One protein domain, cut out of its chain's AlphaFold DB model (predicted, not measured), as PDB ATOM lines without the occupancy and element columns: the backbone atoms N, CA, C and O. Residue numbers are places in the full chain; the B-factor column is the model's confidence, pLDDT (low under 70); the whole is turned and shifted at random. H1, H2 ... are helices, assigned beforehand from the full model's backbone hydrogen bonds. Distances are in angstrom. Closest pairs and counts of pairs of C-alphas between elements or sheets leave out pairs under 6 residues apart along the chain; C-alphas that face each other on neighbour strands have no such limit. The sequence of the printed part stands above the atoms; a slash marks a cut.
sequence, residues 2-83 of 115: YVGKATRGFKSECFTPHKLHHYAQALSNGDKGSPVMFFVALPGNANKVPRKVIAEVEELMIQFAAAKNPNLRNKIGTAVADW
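Overview. This is residues 2 to 83 of the 115 residues of an uncharacterized protein of Burkholderia sp. MSMB617WGS (UniProt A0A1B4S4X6). The longest helix, H3, lies along one side of the domain, and the short helix H1 followed by H2 lies along the other, with residues 2 to 5 running between the two sides. The long unnamed stretch of residues 29 to 50 runs back along the length of the domain from H2 to H3, residues 69 to 83 fold back beside H3, and residues 28 to 33 stick out at one end. The printed part has 82 residues with three named helices, in the order H1, H2, H3, and no named strand; the class is all helix, though the helices hold 35 of the 82 residues. The whole is only just compact, close to loose, with a radius of gyration of the C-alphas of 13.9 A, and it spans 41 by 33 by 19 A.

Arrangement. H3, residues 51 to 68, touches no helix. H2, residues 17 to 28, is apart from H3. H1, residues 10 to 14, is also apart from H3. H1 and H2 meet only through their link. In H1, H2 and H3 every O i to N i+4 pair is within hydrogen-bond range.

Along the chain. H3 runs from C-alpha 51 at (176.213, 100.135, 122.964) to C-alpha 68 at (191.471, 115.572, 108.520), a length of 26.1 A. H2 measures 15.6 A and ends at C-alpha 28 at (176.394, 112.077, 92.137). H1, five residues, begins at C-alpha 10 at (173.728, 96.126, 109.649).

Size, cuts and confidence. The two C-alphas farthest apart, those of Gly 30 and Asn 47, are 41.4 A apart. The link from H1 to H2 is tight, with 2 residues, and that from H2 to H3 is long, with 22. Residues 28 to 33, of which 28 belongs to H2, stand free. The printed part has no cut. The mean pLDDT of the printed part is 81.9, and the model's confidence is low, under 70, at residues 29 to 32 and 80 to 83.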
ATOM      1  N   TYR A   2     181.587 110.275 105.723       88.56
ATOM      2  CA  TYR A   2     180.560 110.127 106.760       88.56
ATOM      3  C   TYR A   2     180.911 108.928 107.650       88.56
ATOM      4  O   TYR A   2     181.355 107.904 107.135       88.56
ATOM      5  N   VAL A   3     180.704 109.060 108.956       88.31
ATOM      6  CA  VAL A   3     180.878 107.995 109.952       88.31
ATOM      7  C   VAL A   3     179.534 107.753 110.631       88.31
ATOM      8  O   VAL A   3     178.799 108.694 110.914       88.31
ATOM      9  N   GLY A   4     179.196 106.499 110.907       89.88
ATOM     10  CA  GLY A   4     178.008 106.184 111.688       89.88
ATOM     11  C   GLY A   4     178.123 104.831 112.368       89.88
ATOM     12  O   GLY A   4     178.952 104.010 111.984       89.88
ATOM     13  N   LYS A   5     177.254 104.587 113.345       90.56
ATOM     14  CA  LYS A   5     177.155 103.300 114.041       90.56
ATOM     15  C   LYS A   5     175.973 102.435 113.599       90.56
ATOM     16  O   LYS A   5     175.015 102.909 112.975       90.56
ATOM     17  N   ALA A   6     176.050 101.165 113.993       89.88
ATOM     18  CA  ALA A   6     174.963 100.192 113.988       89.88
ATOM     19  C   ALA A   6     175.012  99.376 115.297       89.88
ATOM     20  O   ALA A   6     176.088  98.996 115.754       89.88
ATOM     21  N   THR A   7     173.859  99.139 115.924       87.38
ATOM     22  CA  THR A   7     173.715  98.413 117.204       87.38
ATOM     23  C   THR A   7     172.552  97.416 117.244       87.38
ATOM     24  O   THR A   7     172.421  96.668 118.210       87.38
ATOM     25  N   ARG A   8     171.670  97.436 116.246       84.38
ATOM     26  CA  ARG A   8     170.510  96.552 116.077       84.38
ATOM     27  C   ARG A   8     170.729  95.597 114.910       84.38
ATOM     28  O   ARG A   8     170.414  94.421 115.021       84.38
ATOM     29  N   GLY A   9     171.264  96.097 113.799       82.88
ATOM     30  CA  GLY A   9     171.509  95.281 112.621       82.88
ATOM     31  C   GLY A   9     172.085  96.088 111.470       82.88
ATOM     32  O   GLY A   9     171.651  97.202 111.184       82.88
ATOM     33  N   PHE A  10     173.043  95.487 110.768       82.38
ATOM     34  CA  PHE A  10     173.728  96.126 109.649       82.38
ATOM     35  C   PHE A  10     172.748  96.645 108.588       82.38
ATOM     36  O   PHE A  10     172.776  97.818 108.225       82.38
ATOM     37  N   LYS A  11     171.824  95.787 108.133       83.62
ATOM     38  CA  LYS A  11     170.901  96.131 107.046       83.62
ATOM     39  C   LYS A  11     169.939  97.267 107.417       83.62
ATOM     40  O   LYS A  11     169.688  98.150 106.604       83.62
ATOM     41  N   SER A  12     169.404  97.246 108.636       85.00
ATOM     42  CA  SER A  12     168.396  98.213 109.077       85.00
ATOM     43  C   SER A  12     168.995  99.573 109.416       85.00
ATOM     44  O   SER A  12     168.341 100.590 109.208       85.00
ATOM     45  N   GLU A  13     170.232  99.612 109.914       87.44
ATOM     46  CA  GLU A  13     170.848 100.862 110.347       87.44
ATOM     47  C   GLU A  13     171.779 101.467 109.306       87.44
ATOM     48  O   GLU A  13     171.859 102.690 109.267       87.44
ATOM     49  N   CYS A  14     172.488 100.693 108.479       85.25
ATOM     50  CA  CYS A  14     173.449 101.240 107.508       85.25
ATOM     51  C   CYS A  14     172.794 101.729 106.210       85.25
ATOM     52  O   CYS A  14     173.320 102.653 105.594       85.25
ATOM     53  N   PHE A  15     171.635 101.180 105.835       87.50
ATOM     54  CA  PHE A  15     170.922 101.527 104.597       87.50
ATOM     55  C   PHE A  15     169.634 102.320 104.846       87.50
ATOM     56  O   PHE A  15     168.677 102.228 104.082       87.50
ATOM     57  N   THR A  16     169.587 103.115 105.917       89.50
ATOM     58  CA  THR A  16     168.479 104.059 106.097       89.50
ATOM     59  C   THR A  16     168.489 105.103 104.973       89.50
ATOM     60  O   THR A  16     169.570 105.445 104.478       89.50
ATOM     61  N   PRO A  17     167.330 105.673 104.588       89.62
ATOM     62  CA  PRO A  17     167.258 106.673 103.520       89.62
ATOM     63  C   PRO A  17     168.257 107.826 103.692       89.62
ATOM     64  O   PRO A  17     168.909 108.236 102.739       89.62
ATOM     65  N   HIS A  18     168.463 108.284 104.930       86.75
ATOM     66  CA  HIS A  18     169.434 109.329 105.263       86.75
ATOM     67  C   HIS A  18     170.892 108.930 104.944       86.75
ATOM     68  O   HIS A  18     171.644 109.722 104.376       86.75
ATOM     69  N   LYS A  19     171.308 107.694 105.261       87.50
ATOM     70  CA  LYS A  19     172.670 107.202 104.976       87.50
ATOM     71  C   LYS A  19     172.863 106.881 103.495       87.50
ATOM     72  O   LYS A  19     173.916 107.187 102.936       87.50
ATOM     73  N   LEU A  20     171.832 106.341 102.846       88.38
ATOM     74  CA  LEU A  20     171.820 106.143 101.398       88.38
ATOM     75  C   LEU A  20     171.940 107.470 100.656       88.38
ATOM     76  O   LEU A  20     172.714 107.560  99.715       88.38
ATOM     77  N   HIS A  21     171.259 108.519 101.117       87.94
ATOM     78  CA  HIS A  21     171.406 109.854 100.549       87.94
ATOM     79  C   HIS A  21     172.843 110.380 100.687       87.94
ATOM     80  O   HIS A  21     173.371 110.996  99.760       87.94
ATOM     81  N   HIS A  22     173.529 110.087 101.800       84.31
ATOM     82  CA  HIS A  22     174.946 110.422 101.919       84.31
ATOM     83  C   HIS A  22     175.806 109.705 100.874       84.31
ATOM     84  O   HIS A  22     176.651 110.326 100.229       84.31
ATOM     85  N   TYR A  23     175.565 108.415 100.682       83.12
ATOM     86  CA  TYR A  23     176.285 107.627  99.695       83.12
ATOM     87  C   TYR A  23     175.982 108.078  98.257       83.12
ATOM     88  O   TYR A  23     176.899 108.319  97.479       83.12
ATOM     89  N   ALA A  24     174.706 108.290  97.932       84.00
ATOM     90  CA  ALA A  24     174.250 108.752  96.627       84.00
ATOM     91  C   ALA A  24     174.833 110.121  96.272       84.00
ATOM     92  O   ALA A  24     175.304 110.290  95.157       84.00
ATOM     93  N   GLN A  25     174.893 111.062  97.220       80.38
ATOM     94  CA  GLN A  25     175.546 112.350  96.972       80.38
ATOM     95  C   GLN A  25     177.050 112.215  96.696       80.38
ATOM     96  O   GLN A  25     177.586 112.949  95.877       80.38
ATOM     97  N   ALA A  26     177.738 111.267  97.344       76.62
ATOM     98  CA  ALA A  26     179.144 111.007  97.034       76.62
ATOM     99  C   ALA A  26     179.323 110.450  95.609       76.62
ATOM    100  O   ALA A  26     180.308 110.772  94.959       76.62
ATOM    101  N   LEU A  27     178.362 109.659  95.116       78.31
ATOM    102  CA  LEU A  27     178.353 109.167  93.735       78.31
ATOM    103  C   LEU A  27     177.942 110.243  92.719       78.31
ATOM    104  O   LEU A  27     178.486 110.290  91.621       78.31
ATOM    105  N   SER A  28     176.973 111.098  93.062       76.62
ATOM    106  CA  SER A  28     176.394 112.077  92.137       76.62
ATOM    107  C   SER A  28     177.252 113.321  91.945       76.62
ATOM    108  O   SER A  28     177.102 113.996  90.934       76.62
ATOM    109  N   ASN A  29     178.134 113.643  92.897       69.75
ATOM    110  CA  ASN A  29     178.984 114.835  92.824       69.75
ATOM    111  C   ASN A  29     180.046 114.771  91.710       69.75
ATOM    112  O   ASN A  29     180.741 115.754  91.490       69.75
ATOM    113  N   GLY A  30     180.170 113.647  90.990       60.66
ATOM    114  CA  GLY A  30     181.050 113.532  89.823       60.66
ATOM    115  C   GLY A  30     182.545 113.511  90.155       60.66
ATOM    116  O   GLY A  30     183.375 113.493  89.245       60.66
ATOM    117  N   ASP A  31     182.896 113.481  91.442       68.56
ATOM    118  CA  ASP A  31     184.271 113.335  91.898       68.56
ATOM    119  C   ASP A  31     184.827 111.975  91.442       68.56
ATOM    120  O   ASP A  31     184.220 110.923  91.661       68.56
ATOM    121  N   LYS A  32     186.005 111.981  90.807       68.88
ATOM    122  CA  LYS A  32     186.693 110.739  90.430       68.88
ATOM    123  C   LYS A  32     187.117 109.989  91.694       68.88
ATOM    124  O   LYS A  32     187.917 110.491  92.478       68.88
ATOM    125  N   GLY A  33     186.634 108.761  91.857       73.50
ATOM    126  CA  GLY A  33     187.044 107.880  92.946       73.50
ATOM    127  C   GLY A  33     186.173 106.633  93.058       73.50
ATOM    128  O   GLY A  33     185.113 106.537  92.443       73.50
ATOM    129  N   SER A  34     186.622 105.672  93.861       76.12
ATOM    130  CA  SER A  34     185.816 104.512  94.247       76.12
ATOM    131  C   SER A  34     185.290 104.722  95.666       76.12
ATOM    132  O   SER A  34     186.085 105.022  96.560       76.12
ATOM    133  N   PRO A  35     183.979 104.579  95.916       75.00
ATOM    134  CA  PRO A  35     183.461 104.640  97.273       75.00
ATOM    135  C   PRO A  35     184.012 103.459  98.082       75.00
ATOM    136  O   PRO A  35     183.879 102.303  97.686       75.00
ATOM    137  N   VAL A  36     184.623 103.753  99.230       80.00
ATOM    138  CA  VAL A  36     185.150 102.739 100.152       80.00
ATOM    139  C   VAL A  36     184.346 102.770 101.444       80.00
ATOM    140  O   VAL A  36     184.112 103.838 102.014       80.00
ATOM    141  N   MET A  37     183.930 101.593 101.913       81.00
ATOM    142  CA  MET A  37     183.237 101.418 103.188       81.00
ATOM    143  C   MET A  37     184.094 100.563 104.117       81.00
ATOM    144  O   MET A  37     184.472  99.448 103.769       81.00
ATOM    145  N   PHE A  38     184.388 101.091 105.303       83.81
ATOM    146  CA  PHE A  38     185.122 100.381 106.345       83.81
ATOM    147  C   PHE A  38     184.178  99.980 107.474       83.81
ATOM    148  O   PHE A  38     183.311 100.761 107.874       83.81
ATOM    149  N   PHE A  39     184.387  98.783 108.016       84.62
ATOM    150  CA  PHE A  39     183.666  98.291 109.183       84.62
ATOM    151  C   PHE A  39     184.625  98.129 110.350       84.62
ATOM    152  O   PHE A  39     185.590  97.373 110.272       84.62
ATOM    153  N   VAL A  40     184.331  98.823 111.447       83.75
ATOM    154  CA  VAL A  40     185.001  98.621 112.731       83.75
ATOM    155  C   VAL A  40     184.061  97.799 113.603       83.75
ATOM    156  O   VAL A  40     183.058  98.308 114.102       83.75
ATOM    157  N   ALA A  41     184.358  96.507 113.734       83.81
ATOM    158  CA  ALA A  41     183.583  95.580 114.546       83.81
ATOM    159  C   ALA A  41     184.281  95.365 115.893       83.81
ATOM    160  O   ALA A  41     185.403  94.865 115.953       83.81
ATOM    161  N   LEU A  42     183.610  95.753 116.973       80.69
ATOM    162  CA  LEU A  42     184.082  95.498 118.330       80.69
ATOM    163  C   LEU A  42     183.700  94.080 118.776       80.69
ATOM    164  O   LEU A  42     182.660  93.570 118.347       80.69
ATOM    165  N   PRO A  43     184.491  93.453 119.668       76.69
ATOM    166  CA  PRO A  43     184.138  92.165 120.246       76.69
ATOM    167  C   PRO A  43     182.782  92.240 120.961       76.69
ATOM    168  O   PRO A  43     182.493  93.167 121.719       76.69
ATOM    169  N   GLY A  44     181.939  91.246 120.700       72.50
ATOM    170  CA  GLY A  44     180.570  91.164 121.191       72.50
ATOM    171  C   GLY A  44     179.793  90.090 120.437       72.50
ATOM    172  O   GLY A  44     180.334  89.404 119.572       72.50
ATOM    173  N   ASN A  45     178.514  89.935 120.758       76.94
ATOM    174  CA  ASN A  45     177.610  89.077 119.997       76.94
ATOM    175  C   ASN A  45     176.245  89.758 119.849       76.94
ATOM    176  O   ASN A  45     175.962  90.748 120.527       76.94
ATOM    177  N   ALA A  46     175.396  89.226 118.966       74.88
ATOM    178  CA  ALA A  46     174.074  89.790 118.686       74.88
ATOM    179  C   ALA A  46     173.195  89.942 119.946       74.88
ATOM    180  O   ALA A  46     172.360  90.841 120.005       74.88
ATOM    181  N   ASN A  47     173.429  89.117 120.970       77.56
ATOM    182  CA  ASN A  47     172.672  89.124 122.222       77.56
ATOM    183  C   ASN A  47     173.209  90.147 123.238       77.56
ATOM    184  O   ASN A  47     172.477  90.581 124.126       77.56
ATOM    185  N   LYS A  48     174.478  90.555 123.122       82.19
ATOM    186  CA  LYS A  48     175.139  91.492 124.035       82.19
ATOM    187  C   LYS A  48     175.977  92.497 123.254       82.19
ATOM    188  O   LYS A  48     177.200  92.398 123.164       82.19
ATOM    189  N   VAL A  49     175.285  93.492 122.706       85.00
ATOM    190  CA  VAL A  49     175.892  94.600 121.963       85.00
ATOM    191  C   VAL A  49     176.402  95.671 122.942       85.00
ATOM    192  O   VAL A  49     175.588  96.266 123.659       85.00
ATOM    193  N   PRO A  50     177.715  95.980 122.980       86.06
ATOM    194  CA  PRO A  50     178.279  96.986 123.880       86.06
ATOM    195  C   PRO A  50     177.985  98.412 123.377       86.06
ATOM    196  O   PRO A  50     178.860  99.114 122.875       86.06
ATOM    197  N   ARG A  51     176.727  98.860 123.514       88.88
ATOM    198  CA  ARG A  51     176.213 100.135 122.964       88.88
ATOM    199  C   ARG A  51     177.050 101.356 123.349       88.88
ATOM    200  O   ARG A  51     177.274 102.213 122.501       88.88
ATOM    201  N   LYS A  52     177.494 101.426 124.609       87.62
ATOM    202  CA  LYS A  52     178.317 102.530 125.121       87.62
ATOM    203  C   LYS A  52     179.661 102.601 124.392       87.62
ATOM    204  O   LYS A  52     179.977 103.633 123.824       87.62
ATOM    205  N   VAL A  53     180.372 101.477 124.310       86.19
ATOM    206  CA  VAL A  53     181.672 101.396 123.623       86.19
ATOM    207  C   VAL A  53     181.525 101.715 122.133       86.19
ATOM    208  O   VAL A  53     182.331 102.446 121.575       86.19
ATOM    209  N   ILE A  54     180.458 101.236 121.483       89.81
ATOM    210  CA  ILE A  54     180.174 101.572 120.078       89.81
ATOM    211  C   ILE A  54     179.946 103.080 119.900       89.81
ATOM    212  O   ILE A  54     180.392 103.646 118.906       89.81
ATOM    213  N   ALA A  55     179.254 103.736 120.838       88.38
ATOM    214  CA  ALA A  55     179.048 105.181 120.789       88.38
ATOM    215  C   ALA A  55     180.359 105.958 120.996       88.38
ATOM    216  O   ALA A  55     180.620 106.890 120.244       88.38
ATOM    217  N   GLU A  56     181.195 105.539 121.948       87.62
ATOM    218  CA  GLU A  56     182.512 106.142 122.200       87.62
ATOM    219  C   GLU A  56     183.446 105.993 120.986       87.62
ATOM    220  O   GLU A  56     184.123 106.941 120.595       87.62
ATOM    221  N   VAL A  57     183.443 104.824 120.337       87.06
ATOM    222  CA  VAL A  57     184.223 104.590 119.114       87.06
ATOM    223  C   VAL A  57     183.685 105.404 117.938       87.06
ATOM    224  O   VAL A  57     184.479 105.975 117.195       87.06
ATOM    225  N   GLU A  58     182.363 105.497 117.765       90.50
ATOM    226  CA  GLU A  58     181.758 106.357 116.740       90.50
ATOM    227  C   GLU A  58     182.195 107.814 116.921       90.50
ATOM    228  O   GLU A  58     182.640 108.441 115.961       90.50
ATOM    229  N   GLU A  59     182.111 108.337 118.143       88.75
ATOM    230  CA  GLU A  59     182.512 109.706 118.461       88.75
ATOM    231  C   GLU A  59     184.000 109.942 118.177       88.75
ATOM    232  O   GLU A  59     184.348 110.887 117.468       88.75
ATOM    233  N   LEU A  60     184.875 109.037 118.625       85.50
ATOM    234  CA  LEU A  60     186.311 109.110 118.351       85.50
ATOM    235  C   LEU A  60     186.610 109.126 116.842       85.50
ATOM    236  O   LEU A  60     187.422 109.921 116.364       85.50
ATOM    237  N   MET A  61     185.944 108.265 116.069       86.94
ATOM    238  CA  MET A  61     186.123 108.210 114.617       86.94
ATOM    239  C   MET A  61     185.614 109.475 113.922       86.94
ATOM    240  O   MET A  61     186.258 109.945 112.981       86.94
ATOM    241  N   ILE A  62     184.499 110.056 114.379       88.94
ATOM    242  CA  ILE A  62     184.008 111.345 113.874       88.94
ATOM    243  C   ILE A  62     185.039 112.445 114.151       88.94
ATOM    244  O   ILE A  62     185.335 113.228 113.250       88.94
ATOM    245  N   GLN A  63     185.633 112.481 115.343       84.56
ATOM    246  CA  GLN A  63     186.651 113.470 115.709       84.56
ATOM    247  C   GLN A  63     187.914 113.347 114.848       84.56
ATOM    248  O   GLN A  63     188.414 114.348 114.330       84.56
ATOM    249  N   PHE A  64     188.413 112.126 114.635       83.62
ATOM    250  CA  PHE A  64     189.545 111.886 113.735       83.62
ATOM    251  C   PHE A  64     189.224 112.276 112.294       83.62
ATOM    252  O   PHE A  64     190.042 112.916 111.627       83.62
ATOM    253  N   ALA A  65     188.022 111.945 111.819       85.00
ATOM    254  CA  ALA A  65     187.577 112.335 110.494       85.00
ATOM    255  C   ALA A  65     187.474 113.863 110.367       85.00
ATOM    256  O   ALA A  65     187.934 114.405 109.364       85.00
ATOM    257  N   ALA A  66     186.953 114.563 111.378       86.12
ATOM    258  CA  ALA A  66     186.798 116.018 111.378       86.12
ATOM    259  C   ALA A  66     188.155 116.733 111.345       86.12
ATOM    260  O   ALA A  66     188.324 117.706 110.616       86.12
ATOM    261  N   ALA A  67     189.154 116.207 112.061       80.94
ATOM    262  CA  ALA A  67     190.505 116.769 112.082       80.94
ATOM    263  C   ALA A  67     191.226 116.711 110.721       80.94
ATOM    264  O   ALA A  67     192.162 117.476 110.491       80.94
ATOM    265  N   LYS A  68     190.831 115.790 109.831       81.75
ATOM    266  CA  LYS A  68     191.471 115.572 108.520       81.75
ATOM    267  C   LYS A  68     190.596 115.959 107.327       81.75
ATOM    268  O   LYS A  68     191.128 116.143 106.239       81.75
ATOM    269  N   ASN A  69     189.280 116.075 107.509       82.06
ATOM    270  CA  ASN A  69     188.318 116.302 106.433       82.06
ATOM    271  C   ASN A  69     187.456 117.536 106.754       82.06
ATOM    272  O   ASN A  69     186.448 117.397 107.449       82.06
ATOM    273  N   PRO A  70     187.789 118.722 106.207       77.19
ATOM    274  CA  PRO A  70     187.025 119.955 106.429       77.19
ATOM    275  C   PRO A  70     185.545 119.840 106.030       77.19
ATOM    276  O   PRO A  70     184.681 120.454 106.642       77.19
ATOM    277  N   ASN A  71     185.246 118.988 105.043       82.75
ATOM    278  CA  ASN A  71     183.900 118.753 104.511       82.75
ATOM    279  C   ASN A  71     183.265 117.463 105.076       82.75
ATOM    280  O   ASN A  71     182.597 116.708 104.357       82.75
ATOM    281  N   LEU A  72     183.526 117.137 106.347       87.06
ATOM    282  CA  LEU A  72     182.887 116.000 107.013       87.06
ATOM    283  C   LEU A  72     181.371 116.223 107.107       87.06
ATOM    284  O   LEU A  72     180.902 117.294 107.474       87.06
ATOM    285  N   ARG A  73     180.587 115.188 106.788       85.50
ATOM    286  CA  ARG A  73     179.120 115.299 106.730       85.50
ATOM    287  C   ARG A  73     178.430 115.104 108.075       85.50
ATOM    288  O   ARG A  73     177.269 115.481 108.225       85.50
ATOM    289  N   ASN A  74     179.118 114.497 109.039       88.25
ATOM    290  CA  ASN A  74     178.659 114.439 110.420       88.25
ATOM    291  C   ASN A  74     178.516 115.864 110.966       88.25
ATOM    292  O   ASN A  74     179.422 116.671 110.813       88.25
ATOM    293  N   LYS A  75     177.381 116.164 111.607       83.19
ATOM    294  CA  LYS A  75     177.137 117.454 112.280       83.19
ATOM    295  C   LYS A  75     177.298 117.376 113.804       83.19
ATOM    296  O   LYS A  75     177.479 118.397 114.450       83.19
ATOM    297  N   ILE A  76     177.211 116.168 114.364       83.25
ATOM    298  CA  ILE A  76     177.293 115.861 115.801       83.25
ATOM    299  C   ILE A  76     178.551 115.018 116.034       83.25
ATOM    300  O   ILE A  76     178.922 114.241 115.154       83.25
ATOM    301  N   GLY A  77     179.204 115.175 117.192       76.56
ATOM    302  CA  GLY A  77     180.456 114.478 117.529       76.56
ATOM    303  C   GLY A  77     181.690 115.044 116.819       76.56
ATOM    304  O   GLY A  77     182.786 114.523 116.972       76.56
ATOM    305  N   THR A  78     181.520 116.113 116.034       78.81
ATOM    306  CA  THR A  78     182.607 116.852 115.373       78.81
ATOM    307  C   THR A  78     183.292 117.838 116.302       78.81
ATOM    308  O   THR A  78     184.382 118.316 115.987       78.81
ATOM    309  N   ALA A  79     182.651 118.136 117.438       74.19
ATOM    310  CA  ALA A  79     183.265 118.886 118.505       74.19
ATOM    311  C   ALA A  79     184.556 118.178 118.880       74.19
ATOM    312  O   ALA A  79     184.609 116.988 119.195       74.19
ATOM    313  N   VAL A  80     185.608 118.960 118.783       67.12
ATOM    314  CA  VAL A  80     186.912 118.604 119.263       67.12
ATOM    315  C   VAL A  80     186.780 118.130 120.716       67.12
ATOM    316  O   VAL A  80     186.308 118.890 121.558       67.12
ATOM    317  N   ALA A  81     187.195 116.893 120.992       64.31
ATOM    318  CA  ALA A  81     187.195 116.339 122.340       64.31
ATOM    319  C   ALA A  81     187.860 117.295 123.342       64.31
ATOM    320  O   ALA A  81     188.996 117.739 123.130       64.31
ATOM    321  N   ASP A  82     187.154 117.558 124.441       62.84
ATOM    322  CA  ASP A  82     187.695 118.260 125.611       62.84
ATOM    323  C   ASP A  82     188.553 117.330 126.489       62.84
ATOM    324  O   ASP A  82     189.293 117.754 127.373       62.84
ATOM    325  N   TRP A  83     188.517 116.022 126.216       58.66
ATOM    326  CA  TRP A  83     189.428 115.093 126.858       58.66
ATOM    327  C   TRP A  83     190.812 115.159 126.208       58.66
ATOM    328  O   TRP A  83     190.988 115.200 124.988       58.66
TER     329      TRP A  83